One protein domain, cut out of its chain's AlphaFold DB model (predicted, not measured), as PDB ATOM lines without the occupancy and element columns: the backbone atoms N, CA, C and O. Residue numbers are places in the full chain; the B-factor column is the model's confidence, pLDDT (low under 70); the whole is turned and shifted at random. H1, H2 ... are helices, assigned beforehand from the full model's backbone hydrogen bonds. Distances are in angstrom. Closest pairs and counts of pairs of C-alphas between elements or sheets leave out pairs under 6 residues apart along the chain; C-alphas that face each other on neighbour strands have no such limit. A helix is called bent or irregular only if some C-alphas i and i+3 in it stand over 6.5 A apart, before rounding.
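Overview. This is residues 2 to 47 and 79 to 122 of the 124 residues of the protein "PlsC domain-containing protein" of bioreactor metagenome (UniProt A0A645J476). One long helix, H3, has the short H4 across its later part, residues 100 to 107, while H2 crosses near residues 95 to 99 of H3, only just touching it, and the short H1 packs on H2. Residues 7 to 30, without a named element, run from H1 out to H4 and fold back to H2. The 90 printed residues hold four named helices, H1 to H4, and no named strand; the class is all helix, with 38 residues in named elements, under half. The whole is compact, radius of gyration of the C-alphas 13.4 A, spanning 36 by 35 by 21 A.

Along the chain. H1 is residues 2 to 6, from C-alpha 2 at (-24.211, -25.616, -0.767). H2 is residues 31 to 39, 12.9 A long. H3 is residues 91 to 108, 25.7 A. H4, residues 116 to 121, ends at C-alpha 121 (-0.204, -25.323, 16.734); it is irregular, but only just: C-alphas 117 and 120 are 6.6 A apart.

Arrangement. H1 touches H2, closest C-alphas Ile 2 and Ser 39, 5.4 A. H2 and H3, with residues 95 to 99 alone, only just touch, with 3 pairs of C-alphas within 8 A, closest Leu 33 and Met 99, 7.0 A; they are about perpendicular, 87 degrees. H3 touches H4 with residues 100 to 107 alone, closest C-alphas Cys 104 and Tyr 118, 6.2 A, about perpendicular at 77 degrees. Every O i to N i+4 pair is within hydrogen-bond range in H1 and H3, 4 of 5 in H2 and 0 of 2 in H4, which has 2 of 3 O i to N i+3 pairs within range.

Size, cuts and confidence. Residues 48 to 78 are not printed; C-alphas 47 and 79 are 13.0 A apart. The link H1 to H2 is long. No printed residue is under 70 in pLDDT.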
ATOM      1  N   ILE A   2     -23.508 -24.783  -1.765       89.69
ATOM      2  CA  ILE A   2     -24.211 -25.616  -0.767       89.69
ATOM      3  C   ILE A   2     -25.115 -26.671  -1.426       89.69
ATOM      4  O   ILE A   2     -25.036 -27.835  -1.060       89.69
ATOM      5  N   GLU A   3     -25.901 -26.295  -2.438       91.88
ATOM      6  CA  GLU A   3     -26.766 -27.248  -3.158       91.88
ATOM      7  C   GLU A   3     -25.978 -28.343  -3.894       91.88
ATOM      8  O   GLU A   3     -26.415 -29.485  -3.953       91.88
ATOM      9  N   VAL A   4     -24.767 -28.032  -4.371       92.75
ATOM     10  CA  VAL A   4     -23.866 -29.016  -4.996       92.75
ATOM     11  C   VAL A   4     -23.402 -30.047  -3.961       92.75
ATOM     12  O   VAL A   4     -23.475 -31.245  -4.219       92.75
ATOM     13  N   LEU A   5     -23.007 -29.594  -2.766       92.19
ATOM     14  CA  LEU A   5     -22.632 -30.483  -1.661       92.19
ATOM     15  C   LEU A   5     -23.824 -31.327  -1.183       92.19
ATOM     16  O   LEU A   5     -23.684 -32.529  -0.977       92.19
ATOM     17  N   LYS A   6     -25.018 -30.732  -1.068       89.31
ATOM     18  CA  LYS A   6     -26.248 -31.460  -0.706       89.31
ATOM     19  C   LYS A   6     -26.656 -32.501  -1.750       89.31
ATOM     20  O   LYS A   6     -27.239 -33.515  -1.388       89.31
ATOM     21  N   ALA A   7     -26.321 -32.281  -3.020       93.12
ATOM     22  CA  ALA A   7     -26.520 -33.246  -4.100       93.12
ATOM     23  C   ALA A   7     -25.472 -34.383  -4.115       93.12
ATOM     24  O   ALA A   7     -25.390 -35.130  -5.091       93.12
ATOM     25  N   GLY A   8     -24.645 -34.508  -3.067       91.12
ATOM     26  CA  GLY A   8     -23.637 -35.563  -2.940       91.12
ATOM     27  C   GLY A   8     -22.424 -35.372  -3.851       91.12
ATOM     28  O   GLY A   8     -21.750 -36.343  -4.193       91.12
ATOM     29  N   LYS A   9     -22.161 -34.140  -4.303       94.81
ATOM     30  CA  LYS A   9     -20.978 -33.802  -5.106       94.81
ATOM     31  C   LYS A   9     -19.893 -33.181  -4.232       94.81
ATOM     32  O   LYS A   9     -20.182 -32.586  -3.201       94.81
ATOM     33  N   ASN A  10     -18.649 -33.270  -4.694       94.38
ATOM     34  CA  ASN A  10     -17.482 -32.742  -3.988       94.38
ATOM     35  C   ASN A  10     -17.125 -31.332  -4.476       94.38
ATOM     36  O   ASN A  10     -17.330 -31.003  -5.645       94.38
ATOM     37  N   ILE A  11     -16.556 -30.515  -3.588       94.94
ATOM     38  CA  ILE A  11     -16.000 -29.195  -3.912       94.94
ATOM     39  C   ILE A  11     -14.587 -29.118  -3.342       94.94
ATOM     40  O   ILE A  11     -14.379 -29.432  -2.172       94.94
ATOM     41  N   MET A  12     -13.641 -28.661  -4.161       94.69
ATOM     42  CA  MET A  12     -12.294 -28.300  -3.726       94.69
ATOM     43  C   MET A  12     -12.257 -26.812  -3.372       94.69
ATOM     44  O   MET A  12     -12.772 -25.984  -4.126       94.69
ATOM     45  N   MET A  13     -11.643 -26.464  -2.244       94.81
ATOM     46  CA  MET A  13     -11.479 -25.076  -1.814       94.81
ATOM     47  C   MET A  13     -10.069 -24.851  -1.278       94.81
ATOM     48  O   MET A  13      -9.609 -25.620  -0.442       94.81
ATOM     49  N   PHE A  14      -9.436 -23.753  -1.690       95.12
ATOM     50  CA  PHE A  14      -8.244 -23.211  -1.037       95.12
ATOM     51  C   PHE A  14      -8.705 -22.203   0.022       95.12
ATOM     52  O   PHE A  14      -9.165 -21.119  -0.356       95.12
ATOM     53  N   PRO A  15      -8.645 -22.524   1.330       95.12
ATOM     54  CA  PRO A  15      -9.234 -21.670   2.367       95.12
ATOM     55  C   PRO A  15      -8.586 -20.280   2.433       95.12
ATOM     56  O   PRO A  15      -9.224 -19.304   2.814       95.12
ATOM     57  N   GLU A  16      -7.325 -20.203   2.032       93.50
ATOM     58  CA  GLU A  16      -6.473 -19.015   1.946       93.50
ATOM     59  C   GLU A  16      -6.938 -18.044   0.842       93.50
ATOM     60  O   GLU A  16      -6.907 -16.819   0.982       93.50
ATOM     61  N   GLY A  17      -7.460 -18.596  -0.257       89.31
ATOM     62  CA  GLY A  17      -8.036 -17.861  -1.383       89.31
ATOM     63  C   GLY A  17      -7.033 -17.209  -2.341       89.31
ATOM     64  O   GLY A  17      -7.471 -16.626  -3.329       89.31
ATOM     65  N   THR A  18      -5.729 -17.294  -2.084       87.25
ATOM     66  CA  THR A  18      -4.654 -16.833  -2.981       87.25
ATOM     67  C   THR A  18      -3.449 -17.759  -2.874       87.25
ATOM     68  O   THR A  18      -3.264 -18.396  -1.841       87.25
ATOM     69  N   ARG A  19      -2.604 -17.814  -3.911       87.75
ATOM     70  CA  ARG A  19      -1.329 -18.546  -3.849       87.75
ATOM     71  C   ARG A  19      -0.378 -17.876  -2.853       87.75
ATOM     72  O   ARG A  19      -0.323 -16.648  -2.789       87.75
ATOM     73  N   SER A  20       0.371 -18.681  -2.103       88.19
ATOM     74  CA  SER A  20       1.416 -18.176  -1.212       88.19
ATOM     75  C   SER A  20       2.633 -17.703  -2.002       88.19
ATOM     76  O   SER A  20       3.055 -18.357  -2.952       88.19
ATOM     77  N   ARG A  21       3.214 -16.575  -1.582       85.75
ATOM     78  CA  ARG A  21       4.459 -16.027  -2.145       85.75
ATOM     79  C   ARG A  21       5.708 -16.572  -1.452       85.75
ATOM     80  O   ARG A  21       6.786 -16.514  -2.025       85.75
ATOM     81  N   THR A  22       5.564 -17.102  -0.237       88.25
ATOM     82  CA  THR A  22       6.675 -17.664   0.549       88.25
ATOM     83  C   THR A  22       6.685 -19.191   0.542       88.25
ATOM     84  O   THR A  22       7.491 -19.792   1.238       88.25
ATOM     85  N   ALA A  23       5.791 -19.817  -0.235       90.69
ATOM     86  CA  ALA A  23       5.497 -21.255  -0.222       90.69
ATOM     87  C   ALA A  23       4.871 -21.777   1.085       90.69
ATOM     88  O   ALA A  23       4.510 -22.944   1.174       90.69
ATOM     89  N   GLU A  24       4.679 -20.921   2.084       95.19
ATOM     90  CA  GLU A  24       4.096 -21.289   3.370       95.19
ATOM     91  C   GLU A  24       2.587 -21.053   3.399       95.19
ATOM     92  O   GLU A  24       2.081 -20.133   2.750       95.19
ATOM     93  N   MET A  25       1.871 -21.829   4.211       96.06
ATOM     94  CA  MET A  25       0.456 -21.592   4.481       96.06
ATOM     95  C   MET A  25       0.210 -20.186   5.038       96.06
ATOM     96  O   MET A  25       0.902 -19.722   5.954       96.06
ATOM     97  N   ILE A  26      -0.844 -19.552   4.531       95.31
ATOM     98  CA  ILE A  26      -1.322 -18.237   4.966       95.31
ATOM     99  C   ILE A  26      -2.648 -18.372   5.719       95.31
ATOM    100  O   ILE A  26      -3.223 -19.450   5.831       95.31
ATOM    101  N   GLU A  27      -3.148 -17.273   6.281       95.56
ATOM    102  CA  GLU A  27      -4.365 -17.322   7.084       95.56
ATOM    103  C   GLU A  27      -5.598 -17.750   6.267       95.56
ATOM    104  O   GLU A  27      -5.953 -17.157   5.244       95.56
ATOM    105  N   GLY A  28      -6.281 -18.789   6.750       95.88
ATOM    106  CA  GLY A  28      -7.525 -19.276   6.169       95.88
ATOM    107  C   GLY A  28      -8.703 -18.326   6.400       95.88
ATOM    108  O   GLY A  28      -8.912 -17.798   7.492       95.88
ATOM    109  N   LYS A  29      -9.543 -18.150   5.377       95.50
ATOM    110  CA  LYS A  29     -10.710 -17.264   5.425       95.50
ATOM    111  C   LYS A  29     -11.926 -17.969   6.031       95.50
ATOM    112  O   LYS A  29     -12.394 -18.996   5.538       95.50
ATOM    113  N   LYS A  30     -12.549 -17.316   7.021       93.81
ATOM    114  CA  LYS A  30     -13.739 -17.799   7.761       93.81
ATOM    115  C   LYS A  30     -14.960 -18.132   6.886       93.81
ATOM    116  O   LYS A  30     -15.867 -18.818   7.353       93.81
ATOM    117  N   GLY A  31     -15.001 -17.682   5.627       91.62
ATOM    118  CA  GLY A  31     -16.078 -17.998   4.681       91.62
ATOM    119  C   GLY A  31     -16.295 -19.504   4.476       91.62
ATOM    120  O   GLY A  31     -17.435 -19.940   4.303       91.62
ATOM    121  N   LEU A  32     -15.235 -20.314   4.596       93.50
ATOM    122  CA  LEU A  32     -15.324 -21.775   4.527       93.50
ATOM    123  C   LEU A  32     -16.224 -22.363   5.629       93.50
ATOM    124  O   LEU A  32     -16.988 -23.295   5.373       93.50
ATOM    125  N   LEU A  33     -16.213 -21.776   6.832       94.69
ATOM    126  CA  LEU A  33     -17.027 -22.249   7.956       94.69
ATOM    127  C   LEU A  33     -18.525 -22.157   7.666       94.69
ATOM    128  O   LEU A  33     -19.281 -23.022   8.105       94.69
ATOM    129  N   LEU A  34     -18.965 -21.125   6.940       92.50
ATOM    130  CA  LEU A  34     -20.373 -20.966   6.574       92.50
ATOM    131  C   LEU A  34     -20.820 -22.099   5.645       92.50
ATOM    132  O   LEU A  34     -21.834 -22.747   5.904       92.50
ATOM    133  N   ILE A  35     -20.031 -22.371   4.604       93.19
ATOM    134  CA  ILE A  35     -20.325 -23.411   3.611       93.19
ATOM    135  C   ILE A  35     -20.370 -24.781   4.286       93.19
ATOM    136  O   ILE A  35     -21.345 -25.516   4.116       93.19
ATOM    137  N   ALA A  36     -19.357 -25.107   5.090       92.88
ATOM    138  CA  ALA A  36     -19.267 -26.397   5.763       92.88
ATOM    139  C   ALA A  36     -20.393 -26.601   6.794       92.88
ATOM    140  O   ALA A  36     -21.018 -27.659   6.821       92.88
ATOM    141  N   LYS A  37     -20.750 -25.572   7.580       91.94
ATOM    142  CA  LYS A  37     -21.869 -25.653   8.540       91.94
ATOM    143  C   LYS A  37     -23.222 -25.841   7.860       91.94
ATOM    144  O   LYS A  37     -24.013 -26.671   8.297       91.94
ATOM    145  N   MET A  38     -23.502 -25.069   6.810       92.69
ATOM    146  CA  MET A  38     -24.802 -25.110   6.131       92.69
ATOM    147  C   MET A  38     -25.002 -26.389   5.317       92.69
ATOM    148  O   MET A  38     -26.126 -26.874   5.200       92.69
ATOM    149  N   SER A  39     -23.925 -26.925   4.742       93.38
ATOM    150  CA  SER A  39     -23.969 -28.184   3.994       93.38
ATOM    151  C   SER A  39     -23.881 -29.420   4.887       93.38
ATOM    152  O   SER A  39     -24.286 -30.491   4.448       93.38
ATOM    153  N   LYS A  40     -23.361 -29.286   6.119       91.38
ATOM    154  CA  LYS A  40     -22.950 -30.408   6.982       91.38
ATOM    155  C   LYS A  40     -21.972 -31.361   6.279       91.38
ATOM    156  O   LYS A  40     -21.925 -32.544   6.605       91.38
ATOM    157  N   ALA A  41     -21.224 -30.853   5.300       93.31
ATOM    158  CA  ALA A  41     -20.280 -31.648   4.535       93.31
ATOM    159  C   ALA A  41     -19.078 -32.049   5.397       93.31
ATOM    160  O   ALA A  41     -18.583 -31.262   6.210       93.31
ATOM    161  N   THR A  42     -18.590 -33.265   5.168       95.69
ATOM    162  CA  THR A  42     -17.290 -33.709   5.667       95.69
ATOM    163  C   THR A  42     -16.187 -32.956   4.930       95.69
ATOM    164  O   THR A  42     -16.216 -32.835   3.706       95.69
ATOM    165  N   ILE A  43     -15.217 -32.447   5.677       97.31
ATOM    166  CA  ILE A  43     -14.034 -31.767   5.159       97.31
ATOM    167  C   ILE A  43     -12.899 -32.784   5.130       97.31
ATOM    168  O   ILE A  43     -12.617 -33.416   6.142       97.31
ATOM    169  N   VAL A  44     -12.226 -32.924   3.992       97.88
ATOM    170  CA  VAL A  44     -11.002 -33.725   3.878       97.88
ATOM    171  C   VAL A  44      -9.836 -32.756   3.688       97.88
ATOM    172  O   VAL A  44      -9.812 -32.062   2.669       97.88
ATOM    173  N   PRO A  45      -8.903 -32.643   4.651       98.00
ATOM    174  CA  PRO A  45      -7.724 -31.802   4.491       98.00
ATOM    175  C   PRO A  45      -6.824 -32.328   3.373       98.00
ATOM    176  O   PRO A  45      -6.585 -33.531   3.283       98.00
ATOM    177  N   ILE A  46      -6.309 -31.430   2.536       97.88
ATOM    178  CA  ILE A  46      -5.393 -31.777   1.445       97.88
ATOM    179  C   ILE A  46      -4.198 -30.835   1.517       97.88
ATOM    180  O   ILE A  46      -4.359 -29.621   1.399       97.88
ATOM    181  N   GLY A  47      -3.014 -31.400   1.732       96.94
ATOM    182  CA  GLY A  47      -1.741 -30.693   1.670       96.94
ATOM    183  C   GLY A  47      -1.100 -30.886   0.304       96.94
ATOM    184  O   GLY A  47      -1.030 -32.010  -0.188       96.94
ATOM    185  N   PRO A  79     -10.559 -37.252   7.535       97.56
ATOM    186  CA  PRO A  79     -11.806 -36.517   7.406       97.56
ATOM    187  C   PRO A  79     -12.224 -35.869   8.729       97.56
ATOM    188  O   PRO A  79     -12.186 -36.488   9.793       97.56
ATOM    189  N   MET A  80     -12.687 -34.626   8.662       96.31
ATOM    190  CA  MET A  80     -13.116 -33.854   9.821       96.31
ATOM    191  C   MET A  80     -14.403 -33.082   9.544       96.31
ATOM    192  O   MET A  80     -14.804 -32.849   8.405       96.31
ATOM    193  N   THR A  81     -15.065 -32.649  10.608       95.19
ATOM    194  CA  THR A  81     -16.216 -31.746  10.533       95.19
ATOM    195  C   THR A  81     -15.877 -30.434  11.213       95.19
ATOM    196  O   THR A  81     -14.950 -30.368  12.016       95.19
ATOM    197  N   VAL A  82     -16.659 -29.390  10.946       94.38
ATOM    198  CA  VAL A  82     -16.503 -28.128  11.673       94.38
ATOM    199  C   VAL A  82     -16.680 -28.385  13.174       94.38
ATOM    200  O   VAL A  82     -17.711 -28.948  13.560       94.38
ATOM    201  N   PRO A  83     -15.718 -27.987  14.024       93.31
ATOM    202  CA  PRO A  83     -15.811 -28.245  15.450       93.31
ATOM    203  C   PRO A  83     -17.032 -27.549  16.042       93.31
ATOM    204  O   PRO A  83     -17.492 -26.505  15.559       93.31
ATOM    205  N   LYS A  84     -17.574 -28.132  17.108       93.06
ATOM    206  CA  LYS A  84     -18.686 -27.531  17.845       93.06
ATOM    207  C   LYS A  84     -18.202 -26.288  18.590       93.06
ATOM    208  O   LYS A  84     -17.037 -26.200  18.982       93.06
ATOM    209  N   LYS A  85     -19.110 -25.328  18.754       94.38
ATOM    210  CA  LYS A  85     -18.890 -24.146  19.587       94.38
ATOM    211  C   LYS A  85     -18.831 -24.577  21.057       94.38
ATOM    212  O   LYS A  85     -19.691 -25.355  21.470       94.38
ATOM    213  N   LEU A  86     -17.847 -24.094  21.809       94.75
ATOM    214  CA  LEU A  86     -17.770 -24.301  23.259       94.75
ATOM    215  C   LEU A  86     -18.661 -23.281  23.986       94.75
ATOM    216  O   LEU A  86     -18.950 -22.213  23.444       94.75
ATOM    217  N   GLU A  87     -19.108 -23.605  25.200       91.75
ATOM    218  CA  GLU A  87     -20.035 -22.752  25.966       91.75
ATOM    219  C   GLU A  87     -19.442 -21.370  26.270       91.75
ATOM    220  O   GLU A  87     -20.119 -20.357  26.110       91.75
ATOM    221  N   GLU A  88     -18.152 -21.344  26.601       93.31
ATOM    222  CA  GLU A  88     -17.375 -20.159  26.983       93.31
ATOM    223  C   GLU A  88     -17.077 -19.215  25.797       93.31
ATOM    224  O   GLU A  88     -16.631 -18.087  25.992       93.31
ATOM    225  N   GLU A  89     -17.252 -19.675  24.552       94.50
ATOM    226  CA  GLU A  89     -16.798 -18.939  23.369       94.50
ATOM    227  C   GLU A  89     -17.815 -17.898  22.902       94.50
ATOM    228  O   GLU A  89     -19.013 -18.164  22.749       94.50
ATOM    229  N   ASP A  90     -17.327 -16.724  22.513       96.12
ATOM    230  CA  ASP A  90     -18.091 -15.828  21.653       96.12
ATOM    231  C   ASP A  90     -18.076 -16.301  20.180       96.12
ATOM    232  O   ASP A  90     -17.484 -17.316  19.795       96.12
ATOM    233  N   LYS A  91     -18.806 -15.588  19.314       92.25
ATOM    234  CA  LYS A  91     -18.929 -15.945  17.890       92.25
ATOM    235  C   LYS A  91     -17.602 -15.823  17.124       92.25
ATOM    236  O   LYS A  91     -17.361 -16.623  16.213       92.25
ATOM    237  N   ASN A  92     -16.789 -14.822  17.444       94.75
ATOM    238  CA  ASN A  92     -15.508 -14.571  16.793       94.75
ATOM    239  C   ASN A  92     -14.476 -15.592  17.258       94.75
ATOM    240  O   ASN A  92     -13.939 -16.289  16.401       94.75
ATOM    241  N   GLN A  93     -14.324 -15.775  18.572       96.38
ATOM    242  CA  GLN A  93     -13.442 -16.780  19.175       96.38
ATOM    243  C   GLN A  93     -13.697 -18.174  18.599       96.38
ATOM    244  O   GLN A  93     -12.777 -18.833  18.116       96.38
ATOM    245  N   TYR A  94     -14.968 -18.577  18.541       96.19
ATOM    246  CA  TYR A  94     -15.354 -19.841  17.927       96.19
ATOM    247  C   TYR A  94     -14.946 -19.929  16.453       96.19
ATOM    248  O   TYR A  94     -14.446 -20.958  16.002       96.19
ATOM    249  N   SER A  95     -15.175 -18.867  15.678       95.69
ATOM    250  CA  SER A  95     -14.832 -18.863  14.253       95.69
ATOM    251  C   SER A  95     -13.318 -18.921  14.036       95.69
ATOM    252  O   SER A  95     -12.866 -19.632  13.143       95.69
ATOM    253  N   ASP A  96     -12.537 -18.225  14.862       95.81
ATOM    254  CA  ASP A  96     -11.073 -18.248  14.827       95.81
ATOM    255  C   ASP A  96     -10.518 -19.625  15.186       95.81
ATOM    256  O   ASP A  96      -9.720 -20.186  14.428       95.81
ATOM    257  N   ARG A  97     -10.995 -20.229  16.281       96.38
ATOM    258  CA  ARG A  97     -10.588 -21.583  16.670       96.38
ATOM    259  C   ARG A  97     -10.995 -22.609  15.620       96.38
ATOM    260  O   ARG A  97     -10.167 -23.417  15.215       96.38
ATOM    261  N   ALA A  98     -12.241 -22.566  15.149       96.62
ATOM    262  CA  ALA A  98     -12.739 -23.528  14.172       96.62
ATOM    263  C   ALA A  98     -11.972 -23.462  12.849       96.62
ATOM    264  O   ALA A  98     -11.653 -24.500  12.271       96.62
ATOM    265  N   MET A  99     -11.655 -22.254  12.375       97.12
ATOM    266  CA  MET A  99     -10.836 -22.082  11.177       97.12
ATOM    267  C   MET A  99      -9.407 -22.574  11.418       97.12
ATOM    268  O   MET A  99      -8.866 -23.299  10.587       97.12
ATOM    269  N   THR A 100      -8.820 -22.242  12.572       97.19
ATOM    270  CA  THR A 100      -7.479 -22.701  12.957       97.19
ATOM    271  C   THR A 100      -7.398 -24.223  12.992       97.19
ATOM    272  O   THR A 100      -6.445 -24.783  12.463       97.19
ATOM    273  N   GLU A 101      -8.398 -24.907  13.543       96.75
ATOM    274  CA  GLU A 101      -8.439 -26.371  13.623       96.75
ATOM    275  C   GLU A 101      -8.483 -27.023  12.234       96.75
ATOM    276  O   GLU A 101      -7.726 -27.958  11.966       96.75
ATOM    277  N   ILE A 102      -9.296 -26.484  11.318       97.19
ATOM    278  CA  ILE A 102      -9.361 -26.950   9.923       97.19
ATOM    279  C   ILE A 102      -8.019 -26.744   9.214       97.19
ATOM    280  O   ILE A 102      -7.512 -27.659   8.566       97.19
ATOM    281  N   MET A 103      -7.411 -25.566   9.367       97.81
ATOM    282  CA  MET A 103      -6.101 -25.279   8.777       97.81
ATOM    283  C   MET A 103      -4.999 -26.148   9.387       97.81
ATOM    284  O   MET A 103      -4.126 -26.620   8.668       97.81
ATOM    285  N   CYS A 104      -5.067 -26.461  10.684       97.38
ATOM    286  CA  CYS A 104      -4.159 -27.425  11.306       97.38
ATOM    287  C   CYS A 104      -4.320 -28.830  10.713       97.38
ATOM    288  O   CYS A 104      -3.332 -29.552  10.610       97.38
ATOM    289  N   GLY A 105      -5.526 -29.219  10.287       97.38
ATOM    290  CA  GLY A 105      -5.746 -30.453   9.529       97.38
ATOM    291  C   GLY A 105      -4.917 -30.505   8.242       97.38
ATOM    292  O   GLY A 105      -4.297 -31.527   7.957       97.38
ATOM    293  N   ILE A 106      -4.843 -29.389   7.506       97.69
ATOM    294  CA  ILE A 106      -4.021 -29.262   6.290       97.69
ATOM    295  C   ILE A 106      -2.530 -29.244   6.652       97.69
ATOM    296  O   ILE A 106      -1.736 -29.991   6.085       97.69
ATOM    297  N   ALA A 107      -2.143 -28.446   7.646       97.69
ATOM    298  CA  ALA A 107      -0.749 -28.311   8.057       97.69
ATOM    299  C   ALA A 107      -0.139 -29.632   8.572       97.69
ATOM    300  O   ALA A 107       1.053 -29.871   8.379       97.69
ATOM    301  N   LYS A 108      -0.934 -30.522   9.183       97.06
ATOM    302  CA  LYS A 108      -0.480 -31.848   9.651       97.06
ATOM    303  C   LYS A 108      -0.006 -32.763   8.524       97.06
ATOM    304  O   LYS A 108       0.876 -33.581   8.761       97.06
ATOM    305  N   VAL A 109      -0.567 -32.623   7.324       97.12
ATOM    306  CA  VAL A 109      -0.194 -33.434   6.152       97.12
ATOM    307  C   VAL A 109       0.831 -32.749   5.245       97.12
ATOM    308  O   VAL A 109       1.189 -33.276   4.192       97.12
ATOM    309  N   LEU A 110       1.333 -31.587   5.667       96.81
ATOM    310  CA  LEU A 110       2.392 -30.848   4.992       96.81
ATOM    311  C   LEU A 110       3.748 -31.018   5.700       96.81
ATOM    312  O   LEU A 110       3.796 -31.145   6.936       96.81
ATOM    313  N   PRO A 111       4.864 -30.958   4.945       95.50
ATOM    314  CA  PRO A 111       6.196 -30.806   5.526       95.50
ATOM    315  C   PRO A 111       6.284 -29.528   6.369       95.50
ATOM    316  O   PRO A 111       5.541 -28.571   6.143       95.50
ATOM    317  N   LYS A 112       7.174 -29.513   7.366       94.88
ATOM    318  CA  LYS A 112       7.227 -28.469   8.405       94.88
ATOM    319  C   LYS A 112       7.411 -27.067   7.822       94.88
ATOM    320  O   LYS A 112       6.761 -26.132   8.279       94.88
ATOM    321  N   GLU A 113       8.249 -26.951   6.805       94.69
ATOM    322  CA  GLU A 113       8.585 -25.719   6.102       94.69
ATOM    323  C   GLU A 113       7.417 -25.119   5.304       94.69
ATOM    324  O   GLU A 113       7.442 -23.930   5.035       94.69
ATOM    325  N   TYR A 114       6.365 -25.887   4.992       96.50
ATOM    326  CA  TYR A 114       5.173 -25.375   4.298       96.50
ATOM    327  C   TYR A 114       4.069 -24.928   5.270       96.50
ATOM    328  O   TYR A 114       3.088 -24.321   4.853       96.50
ATOM    329  N   ARG A 115       4.181 -25.207   6.577       96.44
ATOM    330  CA  ARG A 115       3.078 -25.014   7.548       96.44
ATOM    331  C   ARG A 115       2.817 -23.555   7.927       96.44
ATOM    332  O   ARG A 115       1.775 -23.273   8.526       96.44
ATOM    333  N   GLY A 116       3.756 -22.651   7.644       95.94
ATOM    334  CA  GLY A 116       3.647 -21.223   7.944       95.94
ATOM    335  C   GLY A 116       3.193 -20.932   9.376       95.94
ATOM    336  O   GLY A 116       3.649 -21.555  10.344       95.94
ATOM    337  N   ILE A 117       2.220 -20.024   9.515       95.50
ATOM    338  CA  ILE A 117       1.689 -19.586  10.819       95.50
ATOM    339  C   ILE A 117       1.066 -20.718  11.649       95.50
ATOM    340  O   ILE A 117       0.887 -20.554  12.860       95.50
ATOM    341  N   TYR A 118       0.730 -21.852  11.026       96.94
ATOM    342  CA  TYR A 118       0.117 -22.994  11.699       96.94
ATOM    343  C   TYR A 118       1.133 -23.944  12.325       96.94
ATOM    344  O   TYR A 118       0.751 -24.775  13.151       96.94
ATOM    345  N   SER A 119       2.429 -23.786  12.030       96.12
ATOM    346  CA  SER A 119       3.474 -24.605  12.653       96.12
ATOM    347  C   SER A 119       3.464 -24.504  14.182       96.12
ATOM    348  O   SER A 119       3.846 -25.461  14.847       96.12
ATOM    349  N   LYS A 120       3.017 -23.380  14.758       94.88
ATOM    350  CA  LYS A 120       2.961 -23.176  16.217       94.88
ATOM    351  C   LYS A 120       1.872 -23.989  16.928       94.88
ATOM    352  O   LYS A 120       1.908 -24.100  18.148       94.88
ATOM    353  N   TYR A 121       0.905 -24.531  16.186       94.00
ATOM    354  CA  TYR A 121      -0.204 -25.323  16.734       94.00
ATOM    355  C   TYR A 121       0.008 -26.835  16.585       94.00
ATOM    356  O   TYR A 121      -0.826 -27.621  17.032       94.00
ATOM    357  N   ILE A 122       1.099 -27.252  15.940       89.50
ATOM    358  CA  ILE A 122       1.417 -28.656  15.689       89.50
ATOM    359  C   ILE A 122       2.722 -28.972  16.414       89.50
ATOM    360  O   ILE A 122       3.780 -28.452  16.061       89.50
TER     361      ILE A 122